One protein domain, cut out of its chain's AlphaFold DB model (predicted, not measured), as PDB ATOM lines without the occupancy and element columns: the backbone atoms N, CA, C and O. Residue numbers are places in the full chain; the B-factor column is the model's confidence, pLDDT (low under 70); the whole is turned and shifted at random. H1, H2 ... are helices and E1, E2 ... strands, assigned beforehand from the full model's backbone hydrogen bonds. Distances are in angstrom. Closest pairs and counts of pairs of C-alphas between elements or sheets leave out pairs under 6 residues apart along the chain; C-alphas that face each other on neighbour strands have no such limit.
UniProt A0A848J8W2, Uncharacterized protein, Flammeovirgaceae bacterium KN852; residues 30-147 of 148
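AT A GLANCE: This is residues 30 to 147 of the 148 residues of an uncharacterized protein of Flammeovirgaceae bacterium KN852 (UniProt A0A848J8W2). You are looking at a closed barrel of eight antiparallel strands, with the helix H1 packed along E7 and the short strand E2 lying beyond the ring. Long strands E1, E5, E6, E7, E8 and E9 make most of the wall, the short strands E3 and E4 complete it between E1 and E5, and round the ring run E1, E3, E4, E5, E6, E7, E8, E9 and back to E1. The printed part has 118 residues, with nine named strands, E1 to E9, followed along the chain by one named helix, H1; the class is mostly strand. It is compact, with a radius of gyration of the C-alphas of 14.1 A, and the C-alphas span 40 by 30 by 29 A.

IN THESE COORDINATES: Find C-alpha 30 at (383.460, 480.004, 642.181); there E1 begins, residues 30 to 37, 18.2 A from first to last C-alpha, and it bends by 74 degrees at Asp 33. Next come E2, residues 46 to 48, E3, residues 50 to 53, and E4, residues 58 to 60, at 5.5, 10.1 and 7.2 A. E2 runs on into E3 across a break of 1 residue, at 58 degrees. Look then at C-alpha 72 at (377.346, 467.046, 645.491), where E5, residues 72 to 81, sets out over 28.2 A. E6, residues 84 to 90, spans 19.8 A, and E7, residues 98 to 107, spans 26.2 A. E8, residues 112 to 118, measures 19.4 A and E9, residues 122 to 128, 19.1 A. H1, residues 137 to 147, covers 15.7 A and ends at C-alpha 147 at (373.750, 486.163, 629.005).

HOW THE PARTS SIT: Start with the meander, each strand the antiparallel neighbour of the one before, which runs E3, E4, E5, E6, E7, E8, E9. In the hairpin of E3 and E4, N 52 and O 60 are within hydrogen-bond range at 2.9 A. In that of E4 and E5, look at N 59 and O 73, 2.8 A. The pairing of E5 is staggered: residues 72 to 74 pair with E4, and residues 74 to 81 pair with E6, where N 78 and O 86 are 2.8 A apart. E7 is staggered too: its residues 98 to 101 pair with E6, where N 100 and O 87 are 2.9 A apart, and its residues 101 to 107 pair with E8, where N 103 and O 116 are 2.9 A apart. The hairpin of E8 and E9 shows N 117 and O 124, 2.8 A. E1 closes the ring, with E9 on one side, N 36 and O 123 at 2.8 A, and E3 on the other side, N 30 and O 51 at 2.8 A. H1 is on the barrel at a height over the sheet of 5.7 A; it lies over E7 and only just runs along the strands, at 29.7 degrees to E7 on the local plane. The closest C-alphas of H1 and E7 are those of Val 144 and Phe 104, 4.9 A apart. Every O i to N i+4 pair of H1 is within hydrogen-bond range. E2 pairs with no named strand, but its residues 46 to 48 pair antiparallel with residues 63 to 64; E2 and H1 are apart.

THE WHOLE: The two C-alphas farthest apart are those of Glu 66 and Ser 138, 39.8 A. The printed part has no cut. The link from E4 to E5, 11 residues, is long. The mean pLDDT of the printed part is 95.3, and no printed residue is under 70.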
ATOM      1  N   TRP A  30     384.168 478.758 641.926       98.56
ATOM      2  CA  TRP A  30     383.460 480.004 642.181       98.56
ATOM      3  C   TRP A  30     383.358 480.233 643.684       98.56
ATOM      4  O   TRP A  30     383.016 479.320 644.433       98.56
ATOM      5  N   THR A  31     383.654 481.450 644.128       98.12
ATOM      6  CA  THR A  31     383.435 481.878 645.516       98.12
ATOM      7  C   THR A  31     382.142 482.671 645.579       98.12
ATOM      8  O   THR A  31     381.977 483.602 644.800       98.12
ATOM      9  N   ILE A  32     381.243 482.298 646.480       98.31
ATOM     10  CA  ILE A  32     379.981 482.994 646.716       98.31
ATOM     11  C   ILE A  32     380.280 484.278 647.478       98.31
ATOM     12  O   ILE A  32     380.948 484.238 648.516       98.31
ATOM     13  N   ASP A  33     379.763 485.385 646.957       97.56
ATOM     14  CA  ASP A  33     379.819 486.696 647.596       97.56
ATOM     15  C   ASP A  33     378.468 487.028 648.252       97.56
ATOM     16  O   ASP A  33     378.439 487.553 649.363       97.56
ATOM     17  N   GLU A  34     377.352 486.649 647.618       98.12
ATOM     18  CA  GLU A  34     375.995 486.876 648.130       98.12
ATOM     19  C   GLU A  34     375.090 485.674 647.862       98.12
ATOM     20  O   GLU A  34     375.210 485.007 646.832       98.12
ATOM     21  N   ILE A  35     374.175 485.395 648.793       98.12
ATOM     22  CA  ILE A  35     373.210 484.305 648.661       98.12
ATOM     23  C   ILE A  35     371.965 484.533 649.517       98.12
ATOM     24  O   ILE A  35     372.036 484.701 650.739       98.12
ATOM     25  N   TYR A  36     370.817 484.474 648.856       98.19
ATOM     26  CA  TYR A  36     369.494 484.629 649.436       98.19
ATOM     27  C   TYR A  36     368.656 483.412 649.078       98.19
ATOM     28  O   TYR A  36     368.593 483.048 647.909       98.19
ATOM     29  N   HIS A  37     368.010 482.789 650.060       97.19
ATOM     30  CA  HIS A  37     367.045 481.713 649.843       97.19
ATOM     31  C   HIS A  37     365.695 482.149 650.413       97.19
ATOM     32  O   HIS A  37     365.588 482.387 651.617       97.19
ATOM     33  N   LYS A  38     364.681 482.267 649.550       96.38
ATOM     34  CA  LYS A  38     363.352 482.816 649.874       96.38
ATOM     35  C   LYS A  38     363.457 484.186 650.552       96.38
ATOM     36  O   LYS A  38     362.967 484.366 651.665       96.38
ATOM     37  N   ASP A  39     364.195 485.095 649.916       96.38
ATOM     38  CA  ASP A  39     364.465 486.470 650.373       96.38
ATOM     39  C   ASP A  39     365.246 486.602 651.695       96.38
ATOM     40  O   ASP A  39     365.473 487.707 652.187       96.38
ATOM     41  N   ILE A  40     365.715 485.493 652.271       96.81
ATOM     42  CA  ILE A  40     366.522 485.497 653.493       96.81
ATOM     43  C   ILE A  40     367.986 485.321 653.110       96.81
ATOM     44  O   ILE A  40     368.349 484.338 652.466       96.81
ATOM     45  N   ASN A  41     368.846 486.245 653.545       97.50
ATOM     46  CA  ASN A  41     370.290 486.083 653.408       97.50
ATOM     47  C   ASN A  41     370.751 484.892 654.263       97.50
ATOM     48  O   ASN A  41     370.634 484.921 655.489       97.50
ATOM     49  N   ILE A  42     371.274 483.849 653.616       96.62
ATOM     50  CA  ILE A  42     371.743 482.630 654.294       96.62
ATOM     51  C   ILE A  42     373.270 482.524 654.325       96.62
ATOM     52  O   ILE A  42     373.794 481.469 654.678       96.62
ATOM     53  N   PHE A  43     374.000 483.590 653.982       96.50
ATOM     54  CA  PHE A  43     375.462 483.566 653.886       96.50
ATOM     55  C   PHE A  43     376.128 483.136 655.201       96.50
ATOM     56  O   PHE A  43     377.042 482.317 655.195       96.50
ATOM     57  N   SER A  44     375.613 483.596 656.348       95.50
ATOM     58  CA  SER A  44     376.100 483.190 657.679       95.50
ATOM     59  C   SER A  44     375.886 481.706 657.998       95.50
ATOM     60  O   SER A  44     376.516 481.181 658.913       95.50
ATOM     61  N   ASN A  45     375.000 481.026 657.265       94.00
ATOM     62  CA  ASN A  45     374.671 479.615 657.467       94.00
ATOM     63  C   ASN A  45     375.498 478.691 656.558       94.00
ATOM     64  O   ASN A  45     375.309 477.470 656.585       94.00
ATOM     65  N   ILE A  46     376.403 479.260 655.754       93.56
ATOM     66  CA  ILE A  46     377.292 478.530 654.859       93.56
ATOM     67  C   ILE A  46     378.614 478.227 655.570       93.56
ATOM     68  O   ILE A  46     379.331 479.116 656.016       93.56
ATOM     69  N   LEU A  47     378.955 476.942 655.637       92.81
ATOM     70  CA  LEU A  47     380.220 476.428 656.163       92.81
ATOM     71  C   LEU A  47     381.328 476.388 655.100       92.81
ATOM     72  O   LEU A  47     382.506 476.433 655.437       92.81
ATOM     73  N   SER A  48     380.953 476.285 653.823       93.56
ATOM     74  CA  SER A  48     381.866 476.346 652.677       93.56
ATOM     75  C   SER A  48     381.243 477.206 651.585       93.56
ATOM     76  O   SER A  48     380.245 476.807 650.990       93.56
ATOM     77  N   ASN A  49     381.805 478.389 651.338       95.25
ATOM     78  CA  ASN A  49     381.243 479.418 650.458       95.25
ATOM     79  C   ASN A  49     381.686 479.281 648.999       95.25
ATOM     80  O   ASN A  49     381.889 480.280 648.311       95.25
ATOM     81  N   SER A  50     381.860 478.056 648.518       97.12
ATOM     82  CA  SER A  50     382.294 477.827 647.147       97.12
ATOM     83  C   SER A  50     381.468 476.796 646.416       97.12
ATOM     84  O   SER A  50     381.009 475.826 647.017       97.12
ATOM     85  N   ILE A  51     381.386 476.984 645.104       98.00
ATOM     86  CA  ILE A  51     380.850 476.013 644.157       98.00
ATOM     87  C   ILE A  51     381.958 475.633 643.187       98.00
ATOM     88  O   ILE A  51     382.733 476.488 642.752       98.00
ATOM     89  N   TYR A  52     382.044 474.356 642.839       98.38
ATOM     90  CA  TYR A  52     382.937 473.890 641.787       98.38
ATOM     91  C   TYR A  52     382.138 473.150 640.723       98.38
ATOM     92  O   TYR A  52     381.546 472.117 641.012       98.38
ATOM     93  N   PHE A  53     382.151 473.639 639.484       98.25
ATOM     94  CA  PHE A  53     381.540 472.948 638.345       98.25
ATOM     95  C   PHE A  53     382.612 472.165 637.583       98.25
ATOM     96  O   PHE A  53     383.559 472.753 637.055       98.25
ATOM     97  N   TYR A  54     382.490 470.842 637.528       97.94
ATOM     98  CA  TYR A  54     383.426 469.968 636.820       97.94
ATOM     99  C   TYR A  54     382.997 469.751 635.369       97.94
ATOM    100  O   TYR A  54     381.814 469.733 635.047       97.94
ATOM    101  N   SER A  55     383.968 469.526 634.483       96.31
ATOM    102  CA  SER A  55     383.736 469.339 633.043       96.31
ATOM    103  C   SER A  55     382.990 468.054 632.669       96.31
ATOM    104  O   SER A  55     382.609 467.893 631.517       96.31
ATOM    105  N   ASN A  56     382.820 467.125 633.608       96.25
ATOM    106  CA  ASN A  56     382.043 465.894 633.448       96.25
ATOM    107  C   ASN A  56     380.555 466.078 633.816       96.25
ATOM    108  O   ASN A  56     379.849 465.082 633.927       96.25
ATOM    109  N   GLY A  57     380.098 467.312 634.058       96.50
ATOM    110  CA  GLY A  57     378.718 467.597 634.452       96.50
ATOM    111  C   GLY A  57     378.421 467.367 635.934       96.50
ATOM    112  O   GLY A  57     377.273 467.482 636.337       96.50
ATOM    113  N   THR A  58     379.415 467.074 636.782       98.44
ATOM    114  CA  THR A  58     379.218 467.038 638.243       98.44
ATOM    115  C   THR A  58     379.582 468.376 638.880       98.44
ATOM    116  O   THR A  58     380.339 469.165 638.306       98.44
ATOM    117  N   CYS A  59     379.079 468.655 640.078       98.44
ATOM    118  CA  CYS A  59     379.437 469.840 640.849       98.44
ATOM    119  C   CYS A  59     379.585 469.559 642.346       98.44
ATOM    120  O   CYS A  59     378.942 468.664 642.902       98.44
ATOM    121  N   ASP A  60     380.423 470.376 642.979       98.12
ATOM    122  CA  ASP A  60     380.507 470.508 644.428       98.12
ATOM    123  C   ASP A  60     379.752 471.768 644.831       98.12
ATOM    124  O   ASP A  60     380.047 472.859 644.344       98.12
ATOM    125  N   LEU A  61     378.767 471.597 645.702       97.75
ATOM    126  CA  LEU A  61     377.874 472.637 646.188       97.75
ATOM    127  C   LEU A  61     378.352 473.182 647.540       97.75
ATOM    128  O   LEU A  61     379.126 472.521 648.245       97.75
ATOM    129  N   PRO A  62     377.853 474.358 647.952       96.50
ATOM    130  CA  PRO A  62     378.160 474.919 649.255       96.50
ATOM    131  C   PRO A  62     377.635 474.008 650.360       96.50
ATOM    132  O   PRO A  62     376.553 473.423 650.267       96.50
ATOM    133  N   VAL A  63     378.392 473.925 651.448       94.25
ATOM    134  CA  VAL A  63     377.960 473.201 652.645       94.25
ATOM    135  C   VAL A  63     377.193 474.176 653.526       94.25
ATOM    136  O   VAL A  63     377.735 475.218 653.884       94.25
ATOM    137  N   THR A  64     375.963 473.842 653.906       93.44
ATOM    138  CA  THR A  64     375.166 474.640 654.854       93.44
ATOM    139  C   THR A  64     375.058 473.935 656.204       93.44
ATOM    140  O   THR A  64     375.322 472.735 656.318       93.44
ATOM    141  N   LEU A  65     374.659 474.668 657.248       91.44
ATOM    142  CA  LEU A  65     374.382 474.083 658.567       91.44
ATOM    143  C   LEU A  65     373.309 472.982 658.515       91.44
ATOM    144  O   LEU A  65     373.421 472.002 659.253       91.44
ATOM    145  N   GLU A  66     372.313 473.136 657.639       87.75
ATOM    146  CA  GLU A  66     371.178 472.217 657.489       87.75
ATOM    147  C   GLU A  66     371.513 470.990 656.629       87.75
ATOM    148  O   GLU A  66     371.039 469.896 656.922       87.75
ATOM    149  N   ASN A  67     372.372 471.137 655.611       86.56
ATOM    150  CA  ASN A  67     372.655 470.094 654.618       86.56
ATOM    151  C   ASN A  67     374.152 469.756 654.551       86.56
ATOM    152  O   ASN A  67     374.789 469.850 653.501       86.56
ATOM    153  N   LYS A  68     374.736 469.349 655.686       86.06
ATOM    154  CA  LYS A  68     376.190 469.128 655.811       86.06
ATOM    155  C   LYS A  68     376.753 468.026 654.904       86.06
ATOM    156  O   LYS A  68     377.912 468.103 654.512       86.06
ATOM    157  N   SER A  69     375.961 466.996 654.603       86.44
ATOM    158  CA  SER A  69     376.386 465.816 653.831       86.44
ATOM    159  C   SER A  69     375.964 465.840 652.359       86.44
ATOM    160  O   SER A  69     376.374 464.967 651.602       86.44
ATOM    161  N   GLN A  70     375.158 466.819 651.938       89.12
ATOM    162  CA  GLN A  70     374.591 466.892 650.588       89.12
ATOM    163  C   GLN A  70     375.243 468.031 649.801       89.12
ATOM    164  O   GLN A  70     374.609 469.031 649.467       89.12
ATOM    165  N   ASN A  71     376.544 467.900 649.544       94.00
ATOM    166  CA  ASN A  71     377.348 468.916 648.863       94.00
ATOM    167  C   ASN A  71     377.763 468.508 647.443       94.00
ATOM    168  O   ASN A  71     378.702 469.076 646.893       94.00
ATOM    169  N   LYS A  72     377.098 467.513 646.857       97.38
ATOM    170  CA  LYS A  72     377.346 467.046 645.491       97.38
ATOM    171  C   LYS A  72     376.082 467.187 644.655       97.38
ATOM    172  O   LYS A  72     374.966 467.082 645.173       97.38
ATOM    173  N   GLY A  73     376.265 467.398 643.363       97.62
ATOM    174  CA  GLY A  73     375.185 467.395 642.391       97.62
ATOM    175  C   GLY A  73     375.691 467.158 640.980       97.62
ATOM    176  O   GLY A  73     376.893 467.073 640.727       97.62
ATOM    177  N   GLU A  74     374.754 467.092 640.057       98.44
ATOM    178  CA  GLU A  74     374.990 467.131 638.621       98.44
ATOM    179  C   GLU A  74     374.447 468.448 638.072       98.44
ATOM    180  O   GLU A  74     373.567 469.065 638.675       98.44
ATOM    181  N   TRP A  75     374.985 468.911 636.952       98.00
ATOM    182  CA  TRP A  75     374.565 470.155 636.337       98.00
ATOM    183  C   TRP A  75     374.570 470.076 634.817       98.00
ATOM    184  O   TRP A  75     375.360 469.352 634.209       98.00
ATOM    185  N   GLN A  76     373.695 470.870 634.207       96.25
ATOM    186  CA  GLN A  76     373.605 471.014 632.761       96.25
ATOM    187  C   GLN A  76     373.152 472.428 632.397       96.25
ATOM    188  O   GLN A  76     372.311 473.004 633.082       96.25
ATOM    189  N   ILE A  77     373.703 472.980 631.315       94.06
ATOM    190  CA  ILE A  77     373.253 474.255 630.747       94.06
ATOM    191  C   ILE A  77     372.211 473.998 629.660       94.06
ATOM    192  O   ILE A  77     372.369 473.103 628.828       94.06
ATOM    193  N   PHE A  78     371.175 474.830 629.652       91.00
ATOM    194  CA  PHE A  78     370.134 474.879 628.635       91.00
ATOM    195  C   PHE A  78     370.123 476.263 627.993       91.00
ATOM    196  O   PHE A  78     370.192 477.280 628.681       91.00
ATOM    197  N   GLU A  79     370.034 476.302 626.668       88.62
ATOM    198  CA  GLU A  79     369.727 477.526 625.931       88.62
ATOM    199  C   GLU A  79     368.212 477.577 625.741       88.62
ATOM    200  O   GLU A  79     367.658 476.819 624.944       88.62
ATOM    201  N   ASN A  80     367.531 478.415 626.522       81.06
ATOM    202  CA  ASN A  80     366.072 478.519 626.463       81.06
ATOM    203  C   ASN A  80     365.632 479.310 625.230       81.06
ATOM    204  O   ASN A  80     364.639 478.972 624.599       81.06
ATOM    205  N   ASN A  81     366.377 480.374 624.924       78.56
ATOM    206  CA  ASN A  81     366.225 481.265 623.778       78.56
ATOM    207  C   ASN A  81     367.599 481.887 623.461       78.56
ATOM    208  O   ASN A  81     368.479 481.865 624.327       78.56
ATOM    209  N   PRO A  82     367.786 482.506 622.279       77.31
ATOM    210  CA  PRO A  82     368.986 483.288 622.005       77.31
ATOM    211  C   PRO A  82     369.220 484.314 623.121       77.31
ATOM    212  O   PRO A  82     368.319 485.082 623.458       77.31
ATOM    213  N   SER A  83     370.416 484.291 623.705       75.75
ATOM    214  CA  SER A  83     370.824 485.130 624.841       75.75
ATOM    215  C   SER A  83     370.123 484.867 626.186       75.75
ATOM    216  O   SER A  83     370.231 485.675 627.107       75.75
ATOM    217  N   ASN A  84     369.427 483.736 626.340       84.12
ATOM    218  CA  ASN A  84     368.840 483.314 627.610       84.12
ATOM    219  C   ASN A  84     369.285 481.888 627.950       84.12
ATOM    220  O   ASN A  84     368.800 480.909 627.372       84.12
ATOM    221  N   TYR A  85     370.205 481.793 628.906       91.94
ATOM    222  CA  TYR A  85     370.782 480.539 629.357       91.94
ATOM    223  C   TYR A  85     370.347 480.227 630.784       91.94
ATOM    224  O   TYR A  85     370.429 481.075 631.673       91.94
ATOM    225  N   SER A  86     369.972 478.972 631.004       94.75
ATOM    226  CA  SER A  86     369.735 478.428 632.334       94.75
ATOM    227  C   SER A  86     370.751 477.356 632.683       94.75
ATOM    228  O   SER A  86     371.274 476.668 631.809       94.75
ATOM    229  N   ILE A  87     371.001 477.187 633.976       96.38
ATOM    230  CA  ILE A  87     371.672 476.011 634.523       96.38
ATOM    231  C   ILE A  87     370.685 475.231 635.385       96.38
ATOM    232  O   ILE A  87     370.076 475.782 636.297       96.38
ATOM    233  N   HIS A  88     370.546 473.942 635.102       97.56
ATOM    234  CA  HIS A  88     369.837 473.006 635.962       97.56
ATOM    235  C   HIS A  88     370.837 472.352 636.908       97.56
ATOM    236  O   HIS A  88     371.861 471.838 636.448       97.56
ATOM    237  N   ILE A  89     370.544 472.343 638.206       98.19
ATOM    238  CA  ILE A  89     371.329 471.643 639.225       98.19
ATOM    239  C   ILE A  89     370.481 470.519 639.824       98.19
ATOM    240  O   ILE A  89     369.465 470.745 640.491       98.19
ATOM    241  N   MET A  90     370.943 469.287 639.624       98.19
ATOM    242  CA  MET A  90     370.346 468.059 640.141       98.19
ATOM    243  C   MET A  90     371.085 467.636 641.406       98.19
ATOM    244  O   MET A  90     372.239 467.216 641.369       98.19
ATOM    245  N   THR A  91     370.426 467.749 642.553       96.94
ATOM    246  CA  THR A  91     370.989 467.363 643.852       96.94
ATOM    247  C   THR A  91     369.872 466.978 644.820       96.94
ATOM    248  O   THR A  91     368.700 467.304 644.609       96.94
ATOM    249  N   GLU A  92     370.224 466.291 645.903       95.38
ATOM    250  CA  GLU A  92     369.326 466.072 647.039       95.38
ATOM    251  C   GLU A  92     369.206 467.313 647.940       95.38
ATOM    252  O   GLU A  92     368.239 467.439 648.696       95.38
ATOM    253  N   ASN A  93     370.156 468.252 647.844       95.06
ATOM    254  CA  ASN A  93     370.162 469.477 648.636       95.06
ATOM    255  C   ASN A  93     369.071 470.446 648.164       95.06
ATOM    256  O   ASN A  93     369.202 471.116 647.141       95.06
ATOM    257  N   LYS A  94     367.996 470.557 648.947       94.19
ATOM    258  CA  LYS A  94     366.801 471.337 648.586       94.19
ATOM    259  C   LYS A  94     367.043 472.837 648.388       94.19
ATOM    260  O   LYS A  94     366.208 473.467 647.756       94.19
ATOM    261  N   ILE A  95     368.130 473.398 648.925       95.62
ATOM    262  CA  ILE A  95     368.456 474.824 648.749       95.62
ATOM    263  C   ILE A  95     369.005 475.084 647.338       95.62
ATOM    264  O   ILE A  95     368.675 476.094 646.727       95.62
ATOM    265  N   PHE A  96     369.829 474.167 646.822       96.88
ATOM    266  CA  PHE A  96     370.561 474.337 645.559       96.88
ATOM    267  C   PHE A  96     369.985 473.530 644.390       96.88
ATOM    268  O   PHE A  96     370.531 473.563 643.290       96.88
ATOM    269  N   LYS A  97     368.922 472.758 644.623       97.12
ATOM    270  CA  LYS A  97     368.225 472.019 643.573       97.12
ATOM    271  C   LYS A  97     367.313 472.965 642.799       97.12
ATOM    272  O   LYS A  97     366.402 473.541 643.394       97.12
ATOM    273  N   GLY A  98     367.463 473.015 641.480       97.25
ATOM    274  CA  GLY A  98     366.523 473.733 640.624       97.25
ATOM    275  C   GLY A  98     367.104 474.178 639.292       97.25
ATOM    276  O   GLY A  98     368.244 473.863 638.951       97.25
ATOM    277  N   ASP A  99     366.276 474.915 638.564       97.44
ATOM    278  CA  ASP A  99     366.637 475.646 637.359       97.44
ATOM    279  C   ASP A  99     366.949 477.090 637.726       97.44
ATOM    280  O   ASP A  99     366.182 477.732 638.445       97.44
ATOM    281  N   TYR A 100     368.068 477.592 637.224       97.81
ATOM    282  CA  TYR A 100     368.532 478.943 637.491       97.81
ATOM    283  C   TYR A 100     368.706 479.688 636.184       97.81
ATOM    284  O   TYR A 100     369.399 479.206 635.286       97.81
ATOM    285  N   HIS A 101     368.133 480.883 636.092       96.75
ATOM    286  CA  HIS A 101     368.583 481.878 635.133       96.75
ATOM    287  C   HIS A 101     370.030 482.247 635.446       96.75
ATOM    288  O   HIS A 101     370.398 482.435 636.608       96.75
ATOM    289  N   MET A 102     370.861 482.300 634.412       96.38
ATOM    290  CA  MET A 102     372.295 482.480 634.563       96.38
ATOM    291  C   MET A 102     372.767 483.744 633.859       96.38
ATOM    292  O   MET A 102     372.591 483.895 632.651       96.38
ATOM    293  N   GLN A 103     373.466 484.605 634.598       96.69
ATOM    294  CA  GLN A 103     374.049 485.831 634.059       96.69
ATOM    295  C   GLN A 103     375.517 485.965 634.429       96.69
ATOM    296  O   GLN A 103     375.893 485.881 635.598       96.69
ATOM    297  N   PHE A 104     376.366 486.207 633.433       97.25
ATOM    298  CA  PHE A 104     377.742 486.614 633.677       97.25
ATOM    299  C   PHE A 104     377.836 488.134 633.732       97.25
ATOM    300  O   PHE A 104     377.222 488.843 632.932       97.25
ATOM    301  N   HIS A 105     378.694 488.639 634.617       97.62
ATOM    302  CA  HIS A 105     379.010 490.063 634.680       97.62
ATOM    303  C   HIS A 105     380.519 490.290 634.646       97.62
ATOM    304  O   HIS A 105     381.306 489.577 635.272       97.62
ATOM    305  N   ASN A 106     380.933 491.329 633.923       97.88
ATOM    306  CA  ASN A 106     382.314 491.787 633.923       97.88
ATOM    307  C   ASN A 106     382.503 492.864 634.998       97.88
ATOM    308  O   ASN A 106     382.214 494.042 634.763       97.88
ATOM    309  N   ASN A 107     383.043 492.477 636.153       97.56
ATOM    310  CA  ASN A 107     383.454 493.434 637.170       97.56
ATOM    311  C   ASN A 107     384.831 494.012 636.804       97.56
ATOM    312  O   ASN A 107     385.883 493.533 637.235       97.56
ATOM    313  N   LYS A 108     384.818 495.077 635.996       97.25
ATOM    314  CA  LYS A 108     386.033 495.767 635.528       97.25
ATOM    315  C   LYS A 108     386.834 496.409 636.661       97.25
ATOM    316  O   LYS A 108     388.052 496.527 636.533       97.25
ATOM    317  N   LYS A 109     386.157 496.846 637.731       97.50
ATOM    318  CA  LYS A 109     386.777 497.517 638.880       97.50
ATOM    319  C   LYS A 109     387.702 496.551 639.613       97.50
ATOM    320  O   LYS A 109     388.878 496.854 639.786       97.50
ATOM    321  N   ASP A 110     387.181 495.371 639.937       97.12
ATOM    322  CA  ASP A 110     387.924 494.353 640.685       97.12
ATOM    323  C   ASP A 110     388.661 493.370 639.765       97.12
ATOM    324  O   ASP A 110     389.407 492.513 640.234       97.12
ATOM    325  N   ARG A 111     388.501 493.528 638.442       97.56
ATOM    326  CA  ARG A 111     389.076 492.669 637.397       97.56
ATOM    327  C   ARG A 111     388.664 491.210 637.594       97.56
ATOM    328  O   ARG A 111     389.502 490.310 637.608       97.56
ATOM    329  N   MET A 112     387.360 490.980 637.738       97.44
ATOM    330  CA  MET A 112     386.783 489.659 637.993       97.44
ATOM    331  C   MET A 112     385.637 489.340 637.033       97.44
ATOM    332  O   MET A 112     384.921 490.226 636.564       97.44
ATOM    333  N   LEU A 113     385.461 488.046 636.765       98.19
ATOM    334  CA  LEU A 113     384.242 487.509 636.168       98.19
ATOM    335  C   LEU A 113     383.291 487.115 637.297       98.19
ATOM    336  O   LEU A 113     383.661 486.307 638.152       98.19
ATOM    337  N   MET A 114     382.084 487.664 637.264       98.44
ATOM    338  CA  MET A 114     381.003 487.345 638.189       98.44
ATOM    339  C   MET A 114     379.965 486.462 637.499       98.44
ATOM    340  O   MET A 114     379.836 486.494 636.273       98.44
ATOM    341  N   LEU A 115     379.222 485.714 638.301       98.31
ATOM    342  CA  LEU A 115     378.108 484.859 637.921       98.31
ATOM    343  C   LEU A 115     376.956 485.118 638.887       98.31
ATOM    344  O   LEU A 115     377.160 485.032 640.096       98.31
ATOM    345  N   THR A 116     375.771 485.378 638.357       98.50
ATOM    346  CA  THR A 116     374.518 485.378 639.110       98.50
ATOM    347  C   THR A 116     373.693 484.178 638.669       98.50
ATOM    348  O   THR A 116     373.509 483.965 637.469       98.50
ATOM    349  N   LEU A 117     373.245 483.386 639.640       98.25
ATOM    350  CA  LEU A 117     372.278 482.305 639.472       98.25
ATOM    351  C   LEU A 117     371.006 482.690 640.221       98.25
ATOM    352  O   LEU A 117     371.056 482.927 641.428       98.25
ATOM    353  N   GLU A 118     369.888 482.754 639.508       98.25
ATOM    354  CA  GLU A 118     368.612 483.230 640.042       98.25
ATOM    355  C   GLU A 118     367.474 482.269 639.699       98.25
ATOM    356  O   GLU A 118     367.319 481.836 638.559       98.25
ATOM    357  N   SER A 119     366.672 481.936 640.701       97.38
ATOM    358  CA  SER A 119     365.418 481.202 640.583       97.38
ATOM    359  C   SER A 119     364.383 481.811 641.528       97.38
ATOM    360  O   SER A 119     364.717 482.648 642.366       97.38
ATOM    361  N   ASP A 120     363.139 481.332 641.468       96.56
ATOM    362  CA  ASP A 120     362.059 481.785 642.359       96.56
ATOM    363  C   ASP A 120     362.391 481.648 643.856       96.56
ATOM    364  O   ASP A 120     361.789 482.310 644.700       96.56
ATOM    365  N   SER A 121     363.303 480.739 644.218       96.56
ATOM    366  CA  SER A 121     363.627 480.430 645.610       96.56
ATOM    367  C   SER A 121     365.031 480.834 646.029       96.56
ATOM    368  O   SER A 121     365.289 480.848 647.233       96.56
ATOM    369  N   LEU A 122     365.940 481.134 645.101       98.06
ATOM    370  CA  LEU A 122     367.339 481.389 645.422       98.06
ATOM    371  C   LEU A 122     367.957 482.404 644.460       98.06
ATOM    372  O   LEU A 122     367.898 482.232 643.247       98.06
ATOM    373  N   ILE A 123     368.645 483.394 645.020       98.50
ATOM    374  CA  ILE A 123     369.528 484.305 644.288       98.50
ATOM    375  C   ILE A 123     370.930 484.131 644.846       98.50
ATOM    376  O   ILE A 123     371.131 484.178 646.061       98.50
ATOM    377  N   MET A 124     371.907 483.926 643.975       98.44
ATOM    378  CA  MET A 124     373.295 483.734 644.366       98.44
ATOM    379  C   MET A 124     374.233 484.440 643.399       98.44
ATOM    380  O   MET A 124     374.211 484.174 642.199       98.44
ATOM    381  N   THR A 125     375.121 485.267 643.941       98.56
ATOM    382  CA  THR A 125     376.194 485.913 643.185       98.56
ATOM    383  C   THR A 125     377.534 485.344 643.619       98.56
ATOM    384  O   THR A 125     377.839 485.228 644.809       98.56
ATOM    385  N   ALA A 126     378.354 484.979 642.642       98.62
ATOM    386  CA  ALA A 126     379.660 484.391 642.857       98.62
ATOM    387  C   ALA A 126     380.703 484.972 641.900       98.62
ATOM    388  O   ALA A 126     380.392 485.444 640.808       98.62
ATOM    389  N   ARG A 127     381.972 484.882 642.287       98.12
ATOM    390  CA  ARG A 127     383.127 485.317 641.493       98.12
ATOM    391  C   ARG A 127     384.008 484.144 641.100       98.12
ATOM    392  O   ARG A 127     384.214 483.214 641.887       98.12
ATOM    393  N   LYS A 128     384.555 484.188 639.886       98.12
ATOM    394  CA  LYS A 128     385.411 483.120 639.365       98.12
ATOM    395  C   LYS A 128     386.749 483.090 640.097       98.12
ATOM    396  O   LYS A 128     387.516 484.051 640.044       98.12
ATOM    397  N   GLY A 129     387.062 481.959 640.719       96.62
ATOM    398  CA  GLY A 129     388.363 481.710 641.324       96.62
ATOM    399  C   GLY A 129     389.440 481.415 640.277       96.62
ATOM    400  O   GLY A 129     389.173 480.783 639.256       96.62
ATOM    401  N   LEU A 130     390.674 481.856 640.548       93.06
ATOM    402  CA  LEU A 130     391.881 481.571 639.749       93.06
ATOM    403  C   LEU A 130     391.819 482.003 638.267       93.06
ATOM    404  O   LEU A 130     392.636 481.569 637.454       93.06
ATOM    405  N   LEU A 131     390.885 482.880 637.894       94.75
ATOM    406  CA  LEU A 131     390.799 483.412 636.537       94.75
ATOM    407  C   LEU A 131     391.865 484.490 636.312       94.75
ATOM    408  O   LEU A 131     391.852 485.536 636.958       94.75
ATOM    409  N   ASN A 132     392.741 484.295 635.326       96.38
ATOM    410  CA  ASN A 132     393.564 485.392 634.823       96.38
ATOM    411  C   ASN A 132     392.695 486.317 633.959       96.38
ATOM    412  O   ASN A 132     392.404 486.016 632.800       96.38
ATOM    413  N   TYR A 133     392.262 487.434 634.539       96.62
ATOM    414  CA  TYR A 133     391.336 488.369 633.903       96.62
ATOM    415  C   TYR A 133     391.843 488.911 632.562       96.62
ATOM    416  O   TYR A 133     391.107 488.912 631.576       96.62
ATOM    417  N   GLN A 134     393.111 489.336 632.495       97.00
ATOM    418  CA  GLN A 134     393.657 489.978 631.298       97.00
ATOM    419  C   GLN A 134     393.727 489.006 630.118       97.00
ATOM    420  O   GLN A 134     393.340 489.367 629.006       97.00
ATOM    421  N   SER A 135     394.183 487.771 630.352       97.00
ATOM    422  CA  SER A 135     394.278 486.767 629.287       97.00
ATOM    423  C   SER A 135     392.918 486.222 628.842       97.00
ATOM    424  O   SER A 135     392.825 485.650 627.760       97.00
ATOM    425  N   ASN A 136     391.859 486.426 629.634       96.44
ATOM    426  CA  ASN A 136     390.506 485.941 629.344       96.44
ATOM    427  C   ASN A 136     389.521 487.054 628.953       96.44
ATOM    428  O   ASN A 136     388.323 486.795 628.861       96.44
ATOM    429  N   LEU A 137     389.982 488.282 628.695       96.62
ATOM    430  CA  LEU A 137     389.093 489.430 628.475       96.62
ATOM    431  C   LEU A 137     388.121 489.245 627.295       96.62
ATOM    432  O   LEU A 137     386.964 489.645 627.400       96.62
ATOM    433  N   SER A 138     388.562 488.647 626.183       95.44
ATOM    434  CA  SER A 138     387.692 488.359 625.028       95.44
ATOM    435  C   SER A 138     386.572 487.388 625.392       95.44
ATOM    436  O   SER A 138     385.409 487.636 625.098       95.44
ATOM    437  N   ARG A 139     386.920 486.323 626.113       94.81
ATOM    438  CA  ARG A 139     385.979 485.314 626.585       94.81
ATOM    439  C   ARG A 139     385.008 485.855 627.631       94.81
ATOM    440  O   ARG A 139     383.838 485.507 627.604       94.81
ATOM    441  N   ILE A 140     385.474 486.718 628.535       96.38
ATOM    442  CA  ILE A 140     384.604 487.409 629.496       96.38
ATOM    443  C   ILE A 140     383.558 488.244 628.750       96.38
ATOM    444  O   ILE A 140     382.386 488.179 629.097       96.38
ATOM    445  N   LYS A 141     383.963 489.002 627.719       95.69
ATOM    446  CA  LYS A 141     383.023 489.780 626.896       95.69
ATOM    447  C   LYS A 141     381.993 488.880 626.217       95.69
ATOM    448  O   LYS A 141     380.809 489.141 626.366       95.69
ATOM    449  N   GLU A 142     382.439 487.791 625.585       93.44
ATOM    450  CA  GLU A 142     381.544 486.815 624.944       93.44
ATOM    451  C   GLU A 142     380.512 486.244 625.932       93.44
ATOM    452  O   GLU A 142     379.332 486.165 625.610       93.44
ATOM    453  N   LEU A 143     380.936 485.858 627.140       94.25
ATOM    454  CA  LEU A 143     380.034 485.305 628.158       94.25
ATOM    455  C   LEU A 143     378.995 486.327 628.636       94.25
ATOM    456  O   LEU A 143     377.830 485.978 628.806       94.25
ATOM    457  N   VAL A 144     379.406 487.582 628.838       94.88
ATOM    458  CA  VAL A 144     378.498 488.665 629.247       94.88
ATOM    459  C   VAL A 144     377.496 488.978 628.137       94.88
ATOM    460  O   VAL A 144     376.306 489.031 628.416       94.88
ATOM    461  N   GLU A 145     377.952 489.123 626.891       92.19
ATOM    462  CA  GLU A 145     377.098 489.407 625.723       92.19
ATOM    463  C   GLU A 145     376.089 488.289 625.434       92.19
ATOM    464  O   GLU A 145     375.017 488.543 624.900       92.19
ATOM    465  N   LYS A 146     376.420 487.040 625.777       89.56
ATOM    466  CA  LYS A 146     375.521 485.894 625.592       89.56
ATOM    467  C   LYS A 146     374.479 485.734 626.694       89.56
ATOM    468  O   LYS A 146     373.566 484.944 626.517       89.56
ATOM    469  N   THR A 147     374.630 486.389 627.841       91.25
ATOM    470  CA  THR A 147     373.750 486.163 629.005       91.25
ATOM    471  C   THR A 147     373.003 487.414 629.466       91.25
ATOM    472  O   THR A 147     372.286 487.368 630.465       91.25
TER     473      THR A 147